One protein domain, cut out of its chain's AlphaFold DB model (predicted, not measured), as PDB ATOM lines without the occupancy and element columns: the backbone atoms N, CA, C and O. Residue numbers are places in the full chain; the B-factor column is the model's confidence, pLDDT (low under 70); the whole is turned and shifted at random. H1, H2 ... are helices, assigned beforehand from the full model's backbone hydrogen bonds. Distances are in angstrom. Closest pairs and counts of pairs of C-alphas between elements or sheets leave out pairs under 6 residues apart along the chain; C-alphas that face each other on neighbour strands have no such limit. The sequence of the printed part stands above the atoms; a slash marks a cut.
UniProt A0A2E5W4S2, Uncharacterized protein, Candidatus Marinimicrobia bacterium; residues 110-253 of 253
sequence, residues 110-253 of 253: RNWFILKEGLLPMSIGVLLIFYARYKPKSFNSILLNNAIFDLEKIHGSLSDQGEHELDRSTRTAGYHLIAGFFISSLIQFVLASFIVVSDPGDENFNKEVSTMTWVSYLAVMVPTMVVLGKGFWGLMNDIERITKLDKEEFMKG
ATOM      1  N   ARG A 110      89.270 133.283 175.609       93.75
ATOM      2  CA  ARG A 110      88.458 134.379 175.058       93.75
ATOM      3  C   ARG A 110      89.269 135.634 174.731       93.75
ATOM      4  O   ARG A 110      88.901 136.402 173.847       93.75
ATOM      5  N   ASN A 111      90.407 135.842 175.396       94.19
ATOM      6  CA  ASN A 111      91.265 137.006 175.179       94.19
ATOM      7  C   ASN A 111      91.793 137.080 173.741       94.19
ATOM      8  O   ASN A 111      91.943 138.179 173.214       94.19
ATOM      9  N   TRP A 112      92.013 135.945 173.070       93.50
ATOM     10  CA  TRP A 112      92.384 135.934 171.651       93.50
ATOM     11  C   TRP A 112      91.265 136.474 170.762       93.50
ATOM     12  O   TRP A 112      91.530 137.218 169.817       93.50
ATOM     13  N   PHE A 113      90.015 136.147 171.095       93.94
ATOM     14  CA  PHE A 113      88.843 136.694 170.419       93.94
ATOM     15  C   PHE A 113      88.712 138.205 170.672       93.94
ATOM     16  O   PHE A 113      88.517 138.986 169.746       93.94
ATOM     17  N   ILE A 114      88.880 138.641 171.917       94.94
ATOM     18  CA  ILE A 114      88.801 140.061 172.285       94.94
ATOM     19  C   ILE A 114      89.885 140.875 171.567       94.94
ATOM     20  O   ILE A 114      89.604 141.919 170.973       94.94
ATOM     21  N   LEU A 115      91.124 140.379 171.587       94.75
ATOM     22  CA  LEU A 115      92.247 141.028 170.922       94.75
ATOM     23  C   LEU A 115      92.004 141.127 169.418       94.75
ATOM     24  O   LEU A 115      92.192 142.207 168.865       94.75
ATOM     25  N   LYS A 116      91.544 140.061 168.746       93.69
ATOM     26  CA  LYS A 116      91.333 140.135 167.291       93.69
ATOM     27  C   LYS A 116      90.278 141.168 166.892       93.69
ATOM     28  O   LYS A 116      90.499 141.854 165.896       93.69
ATOM     29  N   GLU A 117      89.195 141.331 167.664       93.81
ATOM     30  CA  GLU A 117      88.146 142.319 167.340       93.81
ATOM     31  C   GLU A 117      88.696 143.748 167.390       93.81
ATOM     32  O   GLU A 117      88.450 144.557 166.498       93.81
ATOM     33  N   GLY A 118      89.517 144.061 168.396       93.94
ATOM     34  CA  GLY A 118      90.169 145.368 168.490       93.94
ATOM     35  C   GLY A 118      91.284 145.564 167.458       93.94
ATOM     36  O   GLY A 118      91.431 146.649 166.888       93.94
ATOM     37  N   LEU A 119      92.079 144.526 167.196       94.69
ATOM     38  CA  LEU A 119      93.271 144.617 166.350       94.69
ATOM     39  C   LEU A 119      92.943 144.862 164.879       94.69
ATOM     40  O   LEU A 119      93.730 145.523 164.200       94.69
ATOM     41  N   LEU A 120      91.815 144.365 164.370       90.81
ATOM     42  CA  LEU A 120      91.503 144.487 162.947       90.81
ATOM     43  C   LEU A 120      91.279 145.956 162.520       90.81
ATOM     44  O   LEU A 120      92.034 146.427 161.662       90.81
ATOM     45  N   PRO A 121      90.369 146.742 163.136       93.88
ATOM     46  CA  PRO A 121      90.250 148.169 162.827       93.88
ATOM     47  C   PRO A 121      91.528 148.951 163.151       93.88
ATOM     48  O   PRO A 121      91.903 149.845 162.393       93.88
ATOM     49  N   MET A 122      92.236 148.590 164.231       96.00
ATOM     50  CA  MET A 122      93.501 149.237 164.601       96.00
ATOM     51  C   MET A 122      94.548 149.092 163.496       96.00
ATOM     52  O   MET A 122      95.188 150.069 163.114       96.00
ATOM     53  N   SER A 123      94.693 147.883 162.952       94.31
ATOM     54  CA  SER A 123      95.645 147.580 161.883       94.31
ATOM     55  C   SER A 123      95.337 148.398 160.631       94.31
ATOM     56  O   SER A 123      96.246 148.966 160.032       94.31
ATOM     57  N   ILE A 124      94.055 148.537 160.275       93.25
ATOM     58  CA  ILE A 124      93.628 149.390 159.156       93.25
ATOM     59  C   ILE A 124      93.974 150.858 159.433       93.25
ATOM     60  O   ILE A 124      94.567 151.515 158.577       93.25
ATOM     61  N   GLY A 125      93.674 151.368 160.631       95.56
ATOM     62  CA  GLY A 125      94.014 152.737 161.029       95.56
ATOM     63  C   GLY A 125      95.518 153.022 160.940       95.56
ATOM     64  O   GLY A 125      95.926 154.037 160.376       95.56
ATOM     65  N   VAL A 126      96.353 152.096 161.418       96.50
ATOM     66  CA  VAL A 126      97.821 152.189 161.335       96.50
ATOM     67  C   VAL A 126      98.306 152.166 159.884       96.50
ATOM     68  O   VAL A 126      99.129 152.998 159.498       96.50
ATOM     69  N   LEU A 127      97.775 151.267 159.050       94.25
ATOM     70  CA  LEU A 127      98.107 151.224 157.623       94.25
ATOM     71  C   LEU A 127      97.742 152.533 156.918       94.25
ATOM     72  O   LEU A 127      98.528 153.029 156.113       94.25
ATOM     73  N   LEU A 128      96.599 153.133 157.254       94.75
ATOM     74  CA  LEU A 128      96.191 154.428 156.713       94.75
ATOM     75  C   LEU A 128      97.093 155.575 157.186       94.75
ATOM     76  O   LEU A 128      97.386 156.457 156.384       94.75
ATOM     77  N   ILE A 129      97.602 155.552 158.425       96.25
ATOM     78  CA  ILE A 129      98.621 156.517 158.881       96.25
ATOM     79  C   ILE A 129      99.878 156.412 158.014       96.25
ATOM     80  O   ILE A 129     100.378 157.427 157.520       96.25
ATOM     81  N   PHE A 130     100.387 155.194 157.814       95.75
ATOM     82  CA  PHE A 130     101.557 154.978 156.967       95.75
ATOM     83  C   PHE A 130     101.291 155.418 155.529       95.75
ATOM     84  O   PHE A 130     102.122 156.103 154.929       95.75
ATOM     85  N   TYR A 131     100.116 155.102 154.992       92.81
ATOM     86  CA  TYR A 131      99.727 155.501 153.646       92.81
ATOM     87  C   TYR A 131      99.626 157.026 153.502       92.81
ATOM     88  O   TYR A 131     100.212 157.589 152.579       92.81
ATOM     89  N   ALA A 132      99.006 157.716 154.463       93.50
ATOM     90  CA  ALA A 132      98.923 159.176 154.508       93.50
ATOM     91  C   ALA A 132     100.300 159.848 154.638       93.50
ATOM     92  O   ALA A 132     100.490 160.971 154.166       93.50
ATOM     93  N   ARG A 133     101.276 159.181 155.274       94.00
ATOM     94  CA  ARG A 133     102.642 159.700 155.418       94.00
ATOM     95  C   ARG A 133     103.504 159.475 154.177       94.00
ATOM     96  O   ARG A 133     104.209 160.396 153.779       94.00
ATOM     97  N   TYR A 134     103.469 158.281 153.588       93.56
ATOM     98  CA  TYR A 134     104.365 157.909 152.485       93.56
ATOM     99  C   TYR A 134     103.777 158.157 151.093       93.56
ATOM    100  O   TYR A 134     104.531 158.358 150.144       93.56
ATOM    101  N   LYS A 135     102.447 158.150 150.947       93.19
ATOM    102  CA  LYS A 135     101.742 158.367 149.673       93.19
ATOM    103  C   LYS A 135     100.577 159.355 149.842       93.19
ATOM    104  O   LYS A 135      99.431 158.996 149.575       93.19
ATOM    105  N   PRO A 136     100.844 160.614 150.246       89.00
ATOM    106  CA  PRO A 136      99.801 161.585 150.587       89.00
ATOM    107  C   PRO A 136      98.812 161.856 149.442       89.00
ATOM    108  O   PRO A 136      97.613 161.890 149.685       89.00
ATOM    109  N   LYS A 137      99.278 161.959 148.186       88.62
ATOM    110  CA  LYS A 137      98.390 162.165 147.024       88.62
ATOM    111  C   LYS A 137      97.442 160.986 146.790       88.62
ATOM    112  O   LYS A 137      96.252 161.171 146.571       88.62
ATOM    113  N   SER A 138      97.958 159.759 146.876       90.19
ATOM    114  CA  SER A 138      97.126 158.562 146.719       90.19
ATOM    115  C   SER A 138      96.175 158.371 147.904       90.19
ATOM    116  O   SER A 138      95.038 157.958 147.712       90.19
ATOM    117  N   PHE A 139      96.592 158.730 149.118       91.19
ATOM    118  CA  PHE A 139      95.694 158.769 150.272       91.19
ATOM    119  C   PHE A 139      94.546 159.761 150.066       91.19
ATOM    120  O   PHE A 139      93.392 159.387 150.261       91.19
ATOM    121  N   ASN A 140      94.837 160.974 149.591       91.12
ATOM    122  CA  ASN A 140      93.813 161.968 149.278       91.12
ATOM    123  C   ASN A 140      92.804 161.440 148.243       91.12
ATOM    124  O   ASN A 140      91.604 161.613 148.433       91.12
ATOM    125  N   SER A 141      93.260 160.694 147.230       89.69
ATOM    126  CA  SER A 141      92.372 160.082 146.225       89.69
ATOM    127  C   SER A 141      91.404 159.018 146.765       89.69
ATOM    128  O   SER A 141      90.435 158.692 146.087       89.69
ATOM    129  N   ILE A 142      91.615 158.483 147.978       89.31
ATOM    130  CA  ILE A 142      90.633 157.589 148.621       89.31
ATOM    131  C   ILE A 142      89.353 158.372 148.937       89.31
ATOM    132  O   ILE A 142      88.247 157.882 148.706       89.31
ATOM    133  N   LEU A 143      89.504 159.591 149.457       91.62
ATOM    134  CA  LEU A 143      88.388 160.456 149.836       91.62
ATOM    135  C   LEU A 143      87.880 161.270 148.650       91.62
ATOM    136  O   LEU A 143      86.682 161.296 148.387       91.62
ATOM    137  N   LEU A 144      88.799 161.897 147.921       92.06
ATOM    138  CA  LEU A 144      88.507 162.698 146.745       92.06
ATOM    139  C   LEU A 144      88.476 161.787 145.507       92.06
ATOM    140  O   LEU A 144      89.436 161.712 144.742       92.06
ATOM    141  N   ASN A 145      87.385 161.034 145.353       90.06
ATOM    142  CA  ASN A 145      87.219 160.060 144.275       90.06
ATOM    143  C   ASN A 145      86.008 160.369 143.379       90.06
ATOM    144  O   ASN A 145      85.026 160.980 143.801       90.06
ATOM    145  N   ASN A 146      86.061 159.861 142.145       89.44
ATOM    146  CA  ASN A 146      85.034 160.068 141.122       89.44
ATOM    147  C   ASN A 146      83.683 159.390 141.400       89.44
ATOM    148  O   ASN A 146      82.749 159.609 140.629       89.44
ATOM    149  N   ALA A 147      83.581 158.548 142.431       86.44
ATOM    150  CA  ALA A 147      82.313 157.943 142.826       86.44
ATOM    151  C   ALA A 147      81.476 158.885 143.703       86.44
ATOM    152  O   ALA A 147      80.261 158.737 143.736       86.44
ATOM    153  N   ILE A 148      82.113 159.836 144.394       89.38
ATOM    154  CA  ILE A 148      81.442 160.796 145.286       89.38
ATOM    155  C   ILE A 148      81.469 162.208 144.688       89.38
ATOM    156  O   ILE A 148      80.497 162.949 144.812       89.38
ATOM    157  N   PHE A 149      82.565 162.576 144.024       93.88
ATOM    158  CA  PHE A 149      82.805 163.934 143.548       93.88
ATOM    159  C   PHE A 149      83.005 164.001 142.028       93.88
ATOM    160  O   PHE A 149      83.500 163.070 141.384       93.88
ATOM    161  N   ASP A 150      82.646 165.138 141.445       94.06
ATOM    162  CA  ASP A 150      83.011 165.526 140.089       94.06
ATOM    163  C   ASP A 150      84.382 166.215 140.093       94.06
ATOM    164  O   ASP A 150      84.502 167.431 140.251       94.06
ATOM    165  N   LEU A 151      85.434 165.404 139.957       92.62
ATOM    166  CA  LEU A 151      86.815 165.881 140.022       92.62
ATOM    167  C   LEU A 151      87.163 166.838 138.877       92.62
ATOM    168  O   LEU A 151      88.002 167.713 139.070       92.62
ATOM    169  N   GLU A 152      86.524 166.706 137.712       92.50
ATOM    170  CA  GLU A 152      86.783 167.597 136.577       92.50
ATOM    171  C   GLU A 152      86.294 169.014 136.875       92.50
ATOM    172  O   GLU A 152      87.036 169.973 136.668       92.50
ATOM    173  N   LYS A 153      85.089 169.156 137.440       91.88
ATOM    174  CA  LYS A 153      84.568 170.466 137.855       91.88
ATOM    175  C   LYS A 153      85.366 171.080 138.994       91.88
ATOM    176  O   LYS A 153      85.622 172.283 138.970       91.88
ATOM    177  N   ILE A 154      85.757 170.260 139.974       93.50
ATOM    178  CA  ILE A 154      86.567 170.716 141.105       93.50
ATOM    179  C   ILE A 154      87.898 171.245 140.575       93.50
ATOM    180  O   ILE A 154      88.135 172.444 140.664       93.50
ATOM    181  N   HIS A 155      88.721 170.402 139.948       91.88
ATOM    182  CA  HIS A 155      90.051 170.809 139.489       91.88
ATOM    183  C   HIS A 155      90.013 171.861 138.374       91.88
ATOM    184  O   HIS A 155      90.900 172.707 138.313       91.88
ATOM    185  N   GLY A 156      88.970 171.880 137.538       91.06
ATOM    186  CA  GLY A 156      88.773 172.921 136.526       91.06
ATOM    187  C   GLY A 156      88.482 174.312 137.102       91.06
ATOM    188  O   GLY A 156      88.685 175.306 136.408       91.06
ATOM    189  N   SER A 157      88.043 174.392 138.361       90.25
ATOM    190  CA  SER A 157      87.700 175.647 139.046       90.25
ATOM    191  C   SER A 157      88.784 176.120 140.025       90.25
ATOM    192  O   SER A 157      88.621 177.156 140.671       90.25
ATOM    193  N   LEU A 158      89.885 175.370 140.170       93.25
ATOM    194  CA  LEU A 158      90.933 175.651 141.151       93.25
ATOM    195  C   LEU A 158      92.061 176.516 140.580       93.25
ATOM    196  O   LEU A 158      92.470 176.389 139.431       93.25
ATOM    197  N   SER A 159      92.598 177.382 141.439       91.38
ATOM    198  CA  SER A 159      93.907 178.010 141.242       91.38
ATOM    199  C   SER A 159      95.016 177.131 141.831       91.38
ATOM    200  O   SER A 159      94.738 176.253 142.647       91.38
ATOM    201  N   ASP A 160      96.283 177.428 141.524       88.56
ATOM    202  CA  ASP A 160      97.432 176.726 142.124       88.56
ATOM    203  C   ASP A 160      97.406 176.750 143.666       88.56
ATOM    204  O   ASP A 160      97.769 175.778 144.331       88.56
ATOM    205  N   GLN A 161      96.945 177.857 144.260       90.38
ATOM    206  CA  GLN A 161      96.772 177.967 145.713       90.38
ATOM    207  C   GLN A 161      95.580 177.137 146.204       90.38
ATOM    208  O   GLN A 161      95.683 176.473 147.237       90.38
ATOM    209  N   GLY A 162      94.481 177.129 145.446       91.69
ATOM    210  CA  GLY A 162      93.295 176.327 145.741       91.69
ATOM    211  C   GLY A 162      93.579 174.825 145.738       91.69
ATOM    212  O   GLY A 162      93.089 174.115 146.611       91.69
ATOM    213  N   GLU A 163      94.440 174.349 144.837       92.19
ATOM    214  CA  GLU A 163      94.865 172.946 144.787       92.19
ATOM    215  C   GLU A 163      95.583 172.532 146.087       92.19
ATOM    216  O   GLU A 163      95.290 171.492 146.683       92.19
ATOM    217  N   HIS A 164      96.472 173.390 146.601       92.00
ATOM    218  CA  HIS A 164      97.150 173.153 147.876       92.00
ATOM    219  C   HIS A 164      96.206 173.199 149.083       92.00
ATOM    220  O   HIS A 164      96.404 172.450 150.047       92.00
ATOM    221  N   GLU A 165      95.205 174.080 149.068       94.50
ATOM    222  CA  GLU A 165      94.183 174.137 150.116       94.50
ATOM    223  C   GLU A 165      93.285 172.897 150.099       94.50
ATOM    224  O   GLU A 165      93.046 172.306 151.158       94.50
ATOM    225  N   LEU A 166      92.879 172.436 148.914       94.81
ATOM    226  CA  LEU A 166      92.097 171.215 148.743       94.81
ATOM    227  C   LEU A 166      92.861 169.985 149.239       94.81
ATOM    228  O   LEU A 166      92.307 169.165 149.976       94.81
ATOM    229  N   ASP A 167      94.149 169.874 148.911       93.31
ATOM    230  CA  ASP A 167      95.001 168.781 149.385       93.31
ATOM    231  C   ASP A 167      95.087 168.740 150.921       93.31
ATOM    232  O   ASP A 167      95.061 167.661 151.532       93.31
ATOM    233  N   ARG A 168      95.170 169.909 151.571       92.56
ATOM    234  CA  ARG A 168      95.188 170.030 153.041       92.56
ATOM    235  C   ARG A 168      93.835 169.687 153.660       92.56
ATOM    236  O   ARG A 168      93.805 168.986 154.679       92.56
ATOM    237  N   SER A 169      92.738 170.146 153.062       95.00
ATOM    238  CA  SER A 169      91.387 169.824 153.530       95.00
ATOM    239  C   SER A 169      91.103 168.324 153.407       95.00
ATOM    240  O   SER A 169      90.737 167.671 154.388       95.00
ATOM    241  N   THR A 170      91.429 167.729 152.255       95.31
ATOM    242  CA  THR A 170      91.277 166.285 152.007       95.31
ATOM    243  C   THR A 170      92.079 165.465 153.012       95.31
ATOM    244  O   THR A 170      91.575 164.497 153.585       95.31
ATOM    245  N   ARG A 171      93.307 165.891 153.324       94.50
ATOM    246  CA  ARG A 171      94.128 165.239 154.350       94.50
ATOM    247  C   ARG A 171      93.507 165.335 155.747       94.50
ATOM    248  O   ARG A 171      93.587 164.375 156.513       94.50
ATOM    249  N   THR A 172      92.872 166.457 156.076       95.50
ATOM    250  CA  THR A 172      92.173 166.658 157.358       95.50
ATOM    251  C   THR A 172      90.955 165.743 157.482       95.50
ATOM    252  O   THR A 172      90.762 165.108 158.524       95.50
ATOM    253  N   ALA A 173      90.176 165.589 156.411       96.56
ATOM    254  CA  ALA A 173      89.119 164.581 156.339       96.56
ATOM    255  C   ALA A 173      89.690 163.155 156.459       96.56
ATOM    256  O   ALA A 173      89.132 162.306 157.154       96.56
ATOM    257  N   GLY A 174      90.870 162.913 155.890       96.00
ATOM    258  CA  GLY A 174      91.613 161.664 156.045       96.00
ATOM    259  C   GLY A 174      91.976 161.341 157.491       96.00
ATOM    260  O   GLY A 174      91.872 160.190 157.914       96.00
ATOM    261  N   TYR A 175      92.335 162.344 158.290       95.94
ATOM    262  CA  TYR A 175      92.575 162.138 159.717       95.94
ATOM    263  C   TYR A 175      91.303 161.793 160.495       95.94
ATOM    264  O   TYR A 175      91.383 161.006 161.436       95.94
ATOM    265  N   HIS A 176      90.132 162.277 160.074       97.38
ATOM    266  CA  HIS A 176      88.857 161.823 160.637       97.38
ATOM    267  C   HIS A 176      88.580 160.354 160.292       97.38
ATOM    268  O   HIS A 176      88.160 159.597 161.166       97.38
ATOM    269  N   LEU A 177      88.884 159.918 159.063       96.25
ATOM    270  CA  LEU A 177      88.805 158.505 158.673       96.25
ATOM    271  C   LEU A 177      89.695 157.616 159.544       96.25
ATOM    272  O   LEU A 177      89.229 156.618 160.092       96.25
ATOM    273  N   ILE A 178      90.950 158.015 159.732       97.19
ATOM    274  CA  ILE A 178      91.897 157.309 160.600       97.19
ATOM    275  C   ILE A 178      91.384 157.271 162.048       97.19
ATOM    276  O   ILE A 178      91.367 156.207 162.664       97.19
ATOM    277  N   ALA A 179      90.924 158.405 162.585       97.62
ATOM    278  CA  ALA A 179      90.372 158.481 163.936       97.62
ATOM    279  C   ALA A 179      89.152 157.564 164.113       97.62
ATOM    280  O   ALA A 179      89.035 156.893 165.138       97.62
ATOM    281  N   GLY A 180      88.287 157.470 163.098       97.19
ATOM    282  CA  GLY A 180      87.161 156.540 163.071       97.19
ATOM    283  C   GLY A 180      87.594 155.084 163.265       97.19
ATOM    284  O   GLY A 180      86.990 154.376 164.067       97.19
ATOM    285  N   PHE A 181      88.677 154.640 162.621       96.88
ATOM    286  CA  PHE A 181      89.205 153.282 162.811       96.88
ATOM    287  C   PHE A 181      89.738 153.025 164.227       96.88
ATOM    288  O   PHE A 181      89.503 151.948 164.774       96.88
ATOM    289  N   PHE A 182      90.399 154.000 164.855       98.00
ATOM    290  CA  PHE A 182      90.859 153.854 166.242       98.00
ATOM    291  C   PHE A 182      89.706 153.860 167.247       98.00
ATOM    292  O   PHE A 182      89.696 153.053 168.174       98.00
ATOM    293  N   ILE A 183      88.703 154.715 167.042       97.50
ATOM    294  CA  ILE A 183      87.483 154.720 167.859       97.50
ATOM    295  C   ILE A 183      86.742 153.389 167.698       97.50
ATOM    296  O   ILE A 183      86.343 152.790 168.693       97.50
ATOM    297  N   SER A 184      86.625 152.890 166.464       96.25
ATOM    298  CA  SER A 184      86.068 151.567 166.165       96.25
ATOM    299  C   SER A 184      86.800 150.461 166.920       96.25
ATOM    300  O   SER A 184      86.165 149.682 167.623       96.25
ATOM    301  N   SER A 185      88.132 150.433 166.831       97.44
ATOM    302  CA  SER A 185      88.984 149.466 167.530       97.44
ATOM    303  C   SER A 185      88.745 149.475 169.040       97.44
ATOM    304  O   SER A 185      88.528 148.420 169.635       97.44
ATOM    305  N   LEU A 186      88.732 150.665 169.648       97.75
ATOM    306  CA  LEU A 186      88.522 150.818 171.084       97.75
ATOM    307  C   LEU A 186      87.145 150.299 171.505       97.75
ATOM    308  O   LEU A 186      87.046 149.522 172.452       97.75
ATOM    309  N   ILE A 187      86.091 150.698 170.788       97.38
ATOM    310  CA  ILE A 187      84.725 150.250 171.073       97.38
ATOM    311  C   ILE A 187      84.625 148.731 170.916       97.38
ATOM    312  O   ILE A 187      84.082 148.075 171.800       97.38
ATOM    313  N   GLN A 188      85.177 148.160 169.841       96.12
ATOM    314  CA  GLN A 188      85.150 146.715 169.614       96.12
ATOM    315  C   GLN A 188      85.874 145.943 170.711       96.12
ATOM    316  O   GLN A 188      85.326 144.973 171.225       96.12
ATOM    317  N   PHE A 189      87.063 146.386 171.115       96.81
ATOM    318  CA  PHE A 189      87.808 145.749 172.197       96.81
ATOM    319  C   PHE A 189      87.027 145.783 173.519       96.81
ATOM    320  O   PHE A 189      86.919 144.766 174.209       96.81
ATOM    321  N   VAL A 190      86.444 146.936 173.859       97.31
ATOM    322  CA  VAL A 190      85.656 147.110 175.087       97.31
ATOM    323  C   VAL A 190      84.385 146.259 175.055       97.31
ATOM    324  O   VAL A 190      84.111 145.543 176.015       97.31
ATOM    325  N   LEU A 191      83.632 146.279 173.953       96.81
ATOM    326  CA  LEU A 191      82.423 145.467 173.802       96.81
ATOM    327  C   LEU A 191      82.735 143.973 173.840       96.81
ATOM    328  O   LEU A 191      82.060 143.243 174.561       96.81
ATOM    329  N   ALA A 192      83.781 143.527 173.139       96.25
ATOM    330  CA  ALA A 192      84.218 142.136 173.176       96.25
ATOM    331  C   ALA A 192      84.553 141.709 174.610       96.25
ATOM    332  O   ALA A 192      84.122 140.647 175.046       96.25
ATOM    333  N   SER A 193      85.263 142.563 175.353       96.25
ATOM    334  CA  SER A 193      85.666 142.291 176.737       96.25
ATOM    335  C   SER A 193      84.489 142.167 177.706       96.25
ATOM    336  O   SER A 193      84.597 141.444 178.695       96.25
ATOM    337  N   PHE A 194      83.388 142.882 177.453       96.88
ATOM    338  CA  PHE A 194      82.192 142.837 178.297       96.88
ATOM    339  C   PHE A 194      81.194 141.753 177.888       96.88
ATOM    340  O   PHE A 194      80.525 141.201 178.757       96.88
ATOM    341  N   ILE A 195      81.055 141.481 176.588       96.44
ATOM    342  CA  ILE A 195      80.033 140.567 176.065       96.44
ATOM    343  C   ILE A 195      80.540 139.125 176.029       96.44
ATOM    344  O   ILE A 195      79.780 138.219 176.355       96.44
ATOM    345  N   VAL A 196      81.795 138.910 175.622       96.38
ATOM    346  CA  VAL A 196      82.378 137.570 175.489       96.38
ATOM    347  C   VAL A 196      83.082 137.224 176.788       96.38
ATOM    348  O   VAL A 196      84.218 137.638 177.036       96.38
ATOM    349  N   VAL A 197      82.365 136.502 177.644       96.19
ATOM    350  CA  VAL A 197      82.833 136.100 178.967       96.19
ATOM    351  C   VAL A 197      83.254 134.636 179.032       96.19
ATOM    352  O   VAL A 197      84.084 134.307 179.882       96.19
ATOM    353  N   SER A 198      82.742 133.807 178.132       94.81
ATOM    354  CA  SER A 198      83.040 132.382 178.029       94.81
ATOM    355  C   SER A 198      84.225 132.126 177.094       94.81
ATOM    356  O   SER A 198      84.512 132.935 176.204       94.81
ATOM    357  N   ASP A 199      84.921 131.010 177.287       94.75
ATOM    358  CA  ASP A 199      86.015 130.585 176.417       94.75
ATOM    359  C   ASP A 199      85.479 129.827 175.181       94.75
ATOM    360  O   ASP A 199      84.390 129.246 175.209       94.75
ATOM    361  N   PRO A 200      86.207 129.836 174.048       91.50
ATOM    362  CA  PRO A 200      85.847 129.047 172.875       91.50
ATOM    363  C   PRO A 200      85.617 127.567 173.202       91.50
ATOM    364  O   PRO A 200      86.516 126.884 173.684       91.50
ATOM    365  N   GLY A 201      84.434 127.055 172.864       86.19
ATOM    366  CA  GLY A 201      84.010 125.689 173.193       86.19
ATOM    367  C   GLY A 201      82.976 125.615 174.305       86.19
ATOM    368  O   GLY A 201      82.228 124.642 174.354       86.19
ATOM    369  N   ASP A 202      82.870 126.651 175.136       90.62
ATOM    370  CA  ASP A 202      81.829 126.732 176.152       90.62
ATOM    371  C   ASP A 202      80.442 126.874 175.510       90.62
ATOM    372  O   ASP A 202      80.268 127.499 174.457       90.62
ATOM    373  N   GLU A 203      79.413 126.362 176.190       87.88
ATOM    374  CA  GLU A 203      78.028 126.372 175.695       87.88
ATOM    375  C   GLU A 203      77.513 127.780 175.351       87.88
ATOM    376  O   GLU A 203      76.732 127.960 174.410       87.88
ATOM    377  N   ASN A 204      77.962 128.791 176.100       92.19
ATOM    378  CA  ASN A 204      77.523 130.175 175.942       92.19
ATOM    379  C   ASN A 204      78.352 130.972 174.930       92.19
ATOM    380  O   ASN A 204      77.862 131.991 174.437       92.19
ATOM    381  N   PHE A 205      79.549 130.508 174.560       93.12
ATOM    382  CA  PHE A 205      80.468 131.261 173.706       93.12
ATOM    383  C   PHE A 205      79.811 131.690 172.388       93.12
ATOM    384  O   PHE A 205      79.837 132.863 172.020       93.12
ATOM    385  N   ASN A 206      79.118 130.777 171.704       93.75
ATOM    386  CA  ASN A 206      78.456 131.095 170.435       93.75
ATOM    387  C   ASN A 206      77.337 132.136 170.608       93.75
ATOM    388  O   ASN A 206      77.176 133.027 169.768       93.75
ATOM    389  N   LYS A 207      76.578 132.061 171.711       94.00
ATOM    390  CA  LYS A 207      75.514 133.025 172.034       94.00
ATOM    391  C   LYS A 207      76.104 134.412 172.294       94.00
ATOM    392  O   LYS A 207      75.589 135.403 171.767       94.00
ATOM    393  N   GLU A 208      77.207 134.482 173.025       95.56
ATOM    394  CA  GLU A 208      77.938 135.720 173.297       95.56
ATOM    395  C   GLU A 208      78.531 136.321 172.022       95.56
ATOM    396  O   GLU A 208      78.302 137.496 171.747       95.56
ATOM    397  N   VAL A 209      79.184 135.520 171.171       93.56
ATOM    398  CA  VAL A 209      79.711 135.967 169.869       93.56
ATOM    399  C   VAL A 209      78.589 136.476 168.960       93.56
ATOM    400  O   VAL A 209      78.734 137.517 168.311       93.56
ATOM    401  N   SER A 210      77.435 135.800 168.940       92.31
ATOM    402  CA  SER A 210      76.270 136.247 168.164       92.31
ATOM    403  C   SER A 210      75.749 137.609 168.645       92.31
ATOM    404  O   SER A 210      75.433 138.486 167.835       92.31
ATOM    405  N   THR A 211      75.729 137.817 169.966       94.19
ATOM    406  CA  THR A 211      75.314 139.070 170.605       94.19
ATOM    407  C   THR A 211      76.323 140.174 170.311       94.19
ATOM    408  O   THR A 211      75.944 141.250 169.848       94.19
ATOM    409  N   MET A 212      77.610 139.883 170.495       94.19
ATOM    410  CA  MET A 212      78.725 140.780 170.212       94.19
ATOM    411  C   MET A 212      78.690 141.279 168.765       94.19
ATOM    412  O   MET A 212      78.848 142.476 168.532       94.19
ATOM    413  N   THR A 213      78.408 140.391 167.807       90.81
ATOM    414  CA  THR A 213      78.347 140.724 166.376       90.81
ATOM    415  C   THR A 213      77.312 141.817 166.083       90.81
ATOM    416  O   THR A 213      77.649 142.843 165.491       90.81
ATOM    417  N   TRP A 214      76.060 141.649 166.526       87.38
ATOM    418  CA  TRP A 214      75.005 142.643 166.265       87.38
ATOM    419  C   TRP A 214      75.141 143.905 167.105       87.38
ATOM    420  O   TRP A 214      74.922 145.005 166.591       87.38
ATOM    421  N   VAL A 215      75.508 143.765 168.381       92.62
ATOM    422  CA  VAL A 215      75.710 144.919 169.264       92.62
ATOM    423  C   VAL A 215      76.835 145.790 168.721       92.62
ATOM    424  O   VAL A 215      76.648 146.998 168.591       92.62
ATOM    425  N   SER A 216      77.958 145.192 168.322       91.19
ATOM    426  CA  SER A 216      79.075 145.933 167.735       91.19
ATOM    427  C   SER A 216      78.718 146.569 166.414       91.19
ATOM    428  O   SER A 216      79.091 147.717 166.203       91.19
ATOM    429  N   TYR A 217      77.959 145.887 165.551       87.50
ATOM    430  CA  TYR A 217      77.516 146.484 164.295       87.50
ATOM    431  C   TYR A 217      76.837 147.840 164.532       87.50
ATOM    432  O   TYR A 217      77.213 148.830 163.913       87.50
ATOM    433  N   LEU A 218      75.918 147.932 165.496       88.56
ATOM    434  CA  LEU A 218      75.235 149.188 165.822       88.56
ATOM    435  C   LEU A 218      76.115 150.164 166.617       88.56
ATOM    436  O   LEU A 218      76.229 151.339 166.258       88.56
ATOM    437  N   ALA A 219      76.744 149.683 167.688       93.69
ATOM    438  CA  ALA A 219      77.492 150.507 168.634       93.69
ATOM    439  C   ALA A 219      78.785 151.086 168.043       93.69
ATOM    440  O   ALA A 219      79.221 152.152 168.466       93.69
ATOM    441  N   VAL A 220      79.387 150.417 167.058       93.94
ATOM    442  CA  VAL A 220      80.565 150.903 166.327       93.94
ATOM    443  C   VAL A 220      80.150 151.792 165.162       93.94
ATOM    444  O   VAL A 220      80.754 152.846 164.953       93.94
ATOM    445  N   MET A 221      79.127 151.402 164.394       91.25
ATOM    446  CA  MET A 221      78.723 152.145 163.197       91.25
ATOM    447  C   MET A 221      78.322 153.580 163.536       91.25
ATOM    448  O   MET A 221      78.779 154.506 162.874       91.25
ATOM    449  N   VAL A 222      77.516 153.798 164.580       93.12
ATOM    450  CA  VAL A 222      77.005 155.144 164.886       93.12
ATOM    451  C   VAL A 222      78.136 156.137 165.217       93.12
ATOM    452  O   VAL A 222      78.230 157.160 164.534       93.12
ATOM    453  N   PRO A 223      79.045 155.876 166.177       94.44
ATOM    454  CA  PRO A 223      80.118 156.820 166.500       94.44
ATOM    455  C   PRO A 223      81.106 157.020 165.350       94.44
ATOM    456  O   PRO A 223      81.555 158.141 165.104       94.44
ATOM    457  N   THR A 224      81.435 155.953 164.622       94.00
ATOM    458  CA  THR A 224      82.393 156.030 163.510       94.00
ATOM    459  C   THR A 224      81.836 156.841 162.347       94.00
ATOM    460  O   THR A 224      82.537 157.711 161.831       94.00
ATOM    461  N   MET A 225      80.558 156.658 162.005       93.81
ATOM    462  CA  MET A 225      79.871 157.458 160.991       93.81
ATOM    463  C   MET A 225      79.779 158.933 161.378       93.81
ATOM    464  O   MET A 225      79.910 159.788 160.510       93.81
ATOM    465  N   VAL A 226      79.621 159.262 162.665       96.56
ATOM    466  CA  VAL A 226      79.643 160.662 163.122       96.56
ATOM    467  C   VAL A 226      81.012 161.302 162.885       96.56
ATOM    468  O   VAL A 226      81.090 162.428 162.396       96.56
ATOM    469  N   VAL A 227      82.102 160.604 163.212       97.00
ATOM    470  CA  VAL A 227      83.466 161.126 163.019       97.00
ATOM    471  C   VAL A 227      83.794 161.261 161.533       97.00
ATOM    472  O   VAL A 227      84.280 162.308 161.106       97.00
ATOM    473  N   LEU A 228      83.467 160.239 160.740       94.62
ATOM    474  CA  LEU A 228      83.619 160.259 159.285       94.62
ATOM    475  C   LEU A 228      82.800 161.373 158.643       94.62
ATOM    476  O   LEU A 228      83.328 162.138 157.839       94.62
ATOM    477  N   GLY A 229      81.534 161.491 159.040       95.44
ATOM    478  CA  GLY A 229      80.610 162.506 158.555       95.44
ATOM    479  C   GLY A 229      81.113 163.914 158.842       95.44
ATOM    480  O   GLY A 229      81.074 164.753 157.952       95.44
ATOM    481  N   LYS A 230      81.678 164.168 160.031       96.62
ATOM    482  CA  LYS A 230      82.329 165.454 160.342       96.62
ATOM    483  C   LYS A 230      83.488 165.764 159.393       96.62
ATOM    484  O   LYS A 230      83.571 166.885 158.898       96.62
ATOM    485  N   GLY A 231      84.345 164.781 159.114       96.25
ATOM    486  CA  GLY A 231      85.458 164.939 158.175       96.25
ATOM    487  C   GLY A 231      84.989 165.235 156.750       96.25
ATOM    488  O   GLY A 231      85.460 166.186 156.133       96.25
ATOM    489  N   PHE A 232      84.024 164.458 156.250       94.62
ATOM    490  CA  PHE A 232      83.446 164.645 154.916       94.62
ATOM    491  C   PHE A 232      82.700 165.971 154.777       94.62
ATOM    492  O   PHE A 232      82.877 166.670 153.786       94.62
ATOM    493  N   TRP A 233      81.905 166.345 155.777       95.88
ATOM    494  CA  TRP A 233      81.181 167.613 155.773       95.88
ATOM    495  C   TRP A 233      82.139 168.806 155.769       95.88
ATOM    496  O   TRP A 233      81.913 169.774 155.048       95.88
ATOM    497  N   GLY A 234      83.236 168.716 156.530       96.06
ATOM    498  CA  GLY A 234      84.322 169.694 156.488       96.06
ATOM    499  C   GLY A 234      84.943 169.809 155.096       96.06
ATOM    500  O   GLY A 234      85.021 170.913 154.564       96.06
ATOM    501  N   LEU A 235      85.289 168.675 154.474       96.38
ATOM    502  CA  LEU A 235      85.830 168.640 153.112       96.38
ATOM    503  C   LEU A 235      84.876 169.275 152.095       96.38
ATOM    504  O   LEU A 235      85.305 170.071 151.271       96.38
ATOM    505  N   MET A 236      83.582 168.965 152.165       95.75
ATOM    506  CA  MET A 236      82.583 169.542 151.263       95.75
ATOM    507  C   MET A 236      82.471 171.060 151.416       95.75
ATOM    508  O   MET A 236      82.445 171.765 150.414       95.75
ATOM    509  N   ASN A 237      82.429 171.564 152.654       96.06
ATOM    510  CA  ASN A 237      82.381 173.007 152.907       96.06
ATOM    511  C   ASN A 237      83.656 173.711 152.416       96.06
ATOM    512  O   ASN A 237      83.597 174.842 151.941       96.06
ATOM    513  N   ASP A 238      84.815 173.060 152.542       95.56
ATOM    514  CA  ASP A 238      86.070 173.593 152.023       95.56
ATOM    515  C   ASP A 238      86.097 173.593 150.495       95.56
ATOM    516  O   ASP A 238      86.504 174.595 149.918       95.56
ATOM    517  N   ILE A 239      85.625 172.529 149.834       95.56
ATOM    518  CA  ILE A 239      85.508 172.494 148.369       95.56
ATOM    519  C   ILE A 239      84.636 173.656 147.893       95.56
ATOM    520  O   ILE A 239      85.104 174.448 147.084       95.56
ATOM    521  N   GLU A 240      83.429 173.808 148.445       95.81
ATOM    522  CA  GLU A 240      82.505 174.906 148.125       95.81
ATOM    523  C   GLU A 240      83.159 176.281 148.321       95.81
ATOM    524  O   GLU A 240      83.100 177.144 147.449       95.81
ATOM    525  N   ARG A 241      83.876 176.480 149.432       95.25
ATOM    526  CA  ARG A 241      84.586 177.735 149.713       95.25
ATOM    527  C   ARG A 241      85.718 178.021 148.721       95.25
ATOM    528  O   ARG A 241      85.915 179.183 148.362       95.25
ATOM    529  N   ILE A 242      86.486 177.005 148.325       94.94
ATOM    530  CA  ILE A 242      87.670 177.161 147.468       94.94
ATOM    531  C   ILE A 242      87.257 177.315 145.994       94.94
ATOM    532  O   ILE A 242      87.809 178.165 145.297       94.94
ATOM    533  N   THR A 243      86.288 176.526 145.521       93.69
ATOM    534  CA  THR A 243      85.845 176.513 144.113       93.69
ATOM    535  C   THR A 243      84.712 177.496 143.828       93.69
ATOM    536  O   THR A 243      84.516 177.863 142.671       93.69
ATOM    537  N   LYS A 244      83.984 177.944 144.864       92.88
ATOM    538  CA  LYS A 244      82.730 178.718 144.772       92.88
ATOM    539  C   LYS A 244      81.594 177.985 144.050       92.88
ATOM    540  O   LYS A 244      80.669 178.639 143.576       92.88
ATOM    541  N   LEU A 245      81.688 176.661 143.951       92.69
ATOM    542  CA  LEU A 245      80.625 175.800 143.442       92.69
ATOM    543  C   LEU A 245      79.725 175.364 144.593       92.69
ATOM    544  O   LEU A 245      80.230 174.984 145.652       92.69
ATOM    545  N   ASP A 246      78.421 175.320 144.359       93.00
ATOM    546  CA  ASP A 246      77.486 174.737 145.313       93.00
ATOM    547  C   ASP A 246      77.693 173.215 145.401       93.00
ATOM    548  O   ASP A 246      78.109 172.548 144.448       93.00
ATOM    549  N   LYS A 247      77.368 172.622 146.556       91.00
ATOM    550  CA  LYS A 247      77.546 171.175 146.814       91.00
ATOM    551  C   LYS A 247      76.908 170.283 145.752       91.00
ATOM    552  O   LYS A 247      77.487 169.266 145.381       91.00
ATOM    553  N   GLU A 248      75.739 170.667 145.253       91.06
ATOM    554  CA  GLU A 248      75.011 169.922 144.220       91.06
ATOM    555  C   GLU A 248      75.746 169.909 142.871       91.06
ATOM    556  O   GLU A 248      75.560 168.993 142.074       91.06
ATOM    557  N   GLU A 249      76.609 170.893 142.613       90.81
ATOM    558  CA  GLU A 249      77.321 171.006 141.344       90.81
ATOM    559  C   GLU A 249      78.513 170.057 141.254       90.81
ATOM    560  O   GLU A 249      78.814 169.573 140.157       90.81
ATOM    561  N   PHE A 250      79.189 169.807 142.381       91.38
ATOM    562  CA  PHE A 250      80.398 168.984 142.446       91.38
ATOM    563  C   PHE A 250      80.194 167.616 143.110       91.38
ATOM    564  O   PHE A 250      81.108 166.789 143.078       91.38
ATOM    565  N   MET A 251      79.036 167.340 143.710       91.25
ATOM    566  CA  MET A 251      78.687 166.003 144.194       91.25
ATOM    567  C   MET A 251      78.041 165.161 143.097       91.25
ATOM    568  O   MET A 251      77.213 165.637 142.325       91.25
ATOM    569  N   LYS A 252      78.382 163.873 143.063       84.62
ATOM    570  CA  LYS A 252      77.717 162.888 142.207       84.62
ATOM    571  C   LYS A 252      76.644 162.153 143.009       84.62
ATOM    572  O   LYS A 252      76.918 161.670 144.107       84.62
ATOM    573  N   GLY A 253      75.431 162.116 142.456       61.56
ATOM    574  CA  GLY A 253      74.279 161.362 142.967       61.56
ATOM    575  C   GLY A 253      74.129 160.005 142.298       61.56
ATOM    576  O   GLY A 253      74.410 159.920 141.080       61.56
TER     577      GLY A 253
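Overview. This is residues 110 to 253 of the 253 residues of an uncharacterized protein of Candidatus Marinimicrobia bacterium (UniProt A0A2E5W4S2). What is the overall shape? A long helical hairpin of H4 and H5 makes a rod, with H1 running alongside H4. Short H3 and H6 lie at the end where H4 begins and H5 ends, while short H2 crosses H4 at residues 167 to 174. What is it made of? The printed part has 144 residues with six named helices, H1 to H6 in chain order, and no named strand: its class is all helix. It is loose, with a radius of gyration of the C-alphas of 19.3 A and spans of 63 by 31 by 18 A.

Along the chain. Where are the long helices? H5, residues 205 to 243, is 54.3 A long and ends at C-alpha 243 (85.845, 176.513, 144.113), with a kink of 27 degrees near residue 225. H4, residues 160 to 195, is 52.6 A long. H1, residues 110 to 134, is 36.3 A long, begins at C-alpha 110 (88.458, 134.379, 175.058) and has a kink of 32 degrees near residue 120. Where are the short ones? H2 is residues 136 to 143, H3 151 to 156 and H6 247 to 250.

Arrangement. What does the hub, H4, touch? It touches H5 at a shallow tilt of 15 degrees, opposite ways, closest at C-alphas 173 and 231, 4.1 A. It touches H1 at a shallow tilt of 8 degrees, opposite ways, closest at C-alphas 118 and 185, 4.4 A. With residues 167 to 174 alone it touches H2, closest at C-alphas 170 and 140, 5.7 A. How does H6 sit? It only just touches H3 and H5, with 3 pairs of C-alphas within 8 A each; the closest are C-alphas 250 and 153, 6.4 A, and 247 and 240, 6.3 A. Are the backbones helical throughout? Every O i to N i+4 pair is within hydrogen-bond range in H3, against 20 of 21 in H1, 3 of 4 in H2, 31 of 32 in H4 and 34 of 35 in H5; H6 is too short for such a pair.

Size, cuts and confidence. How large is it? The two C-alphas farthest apart, of Ser 159 and Glu 203, are 64.1 A apart. Is anything cut or uncertain? The printed part has no cut and no long link, and residue 253 alone is under pLDDT 70.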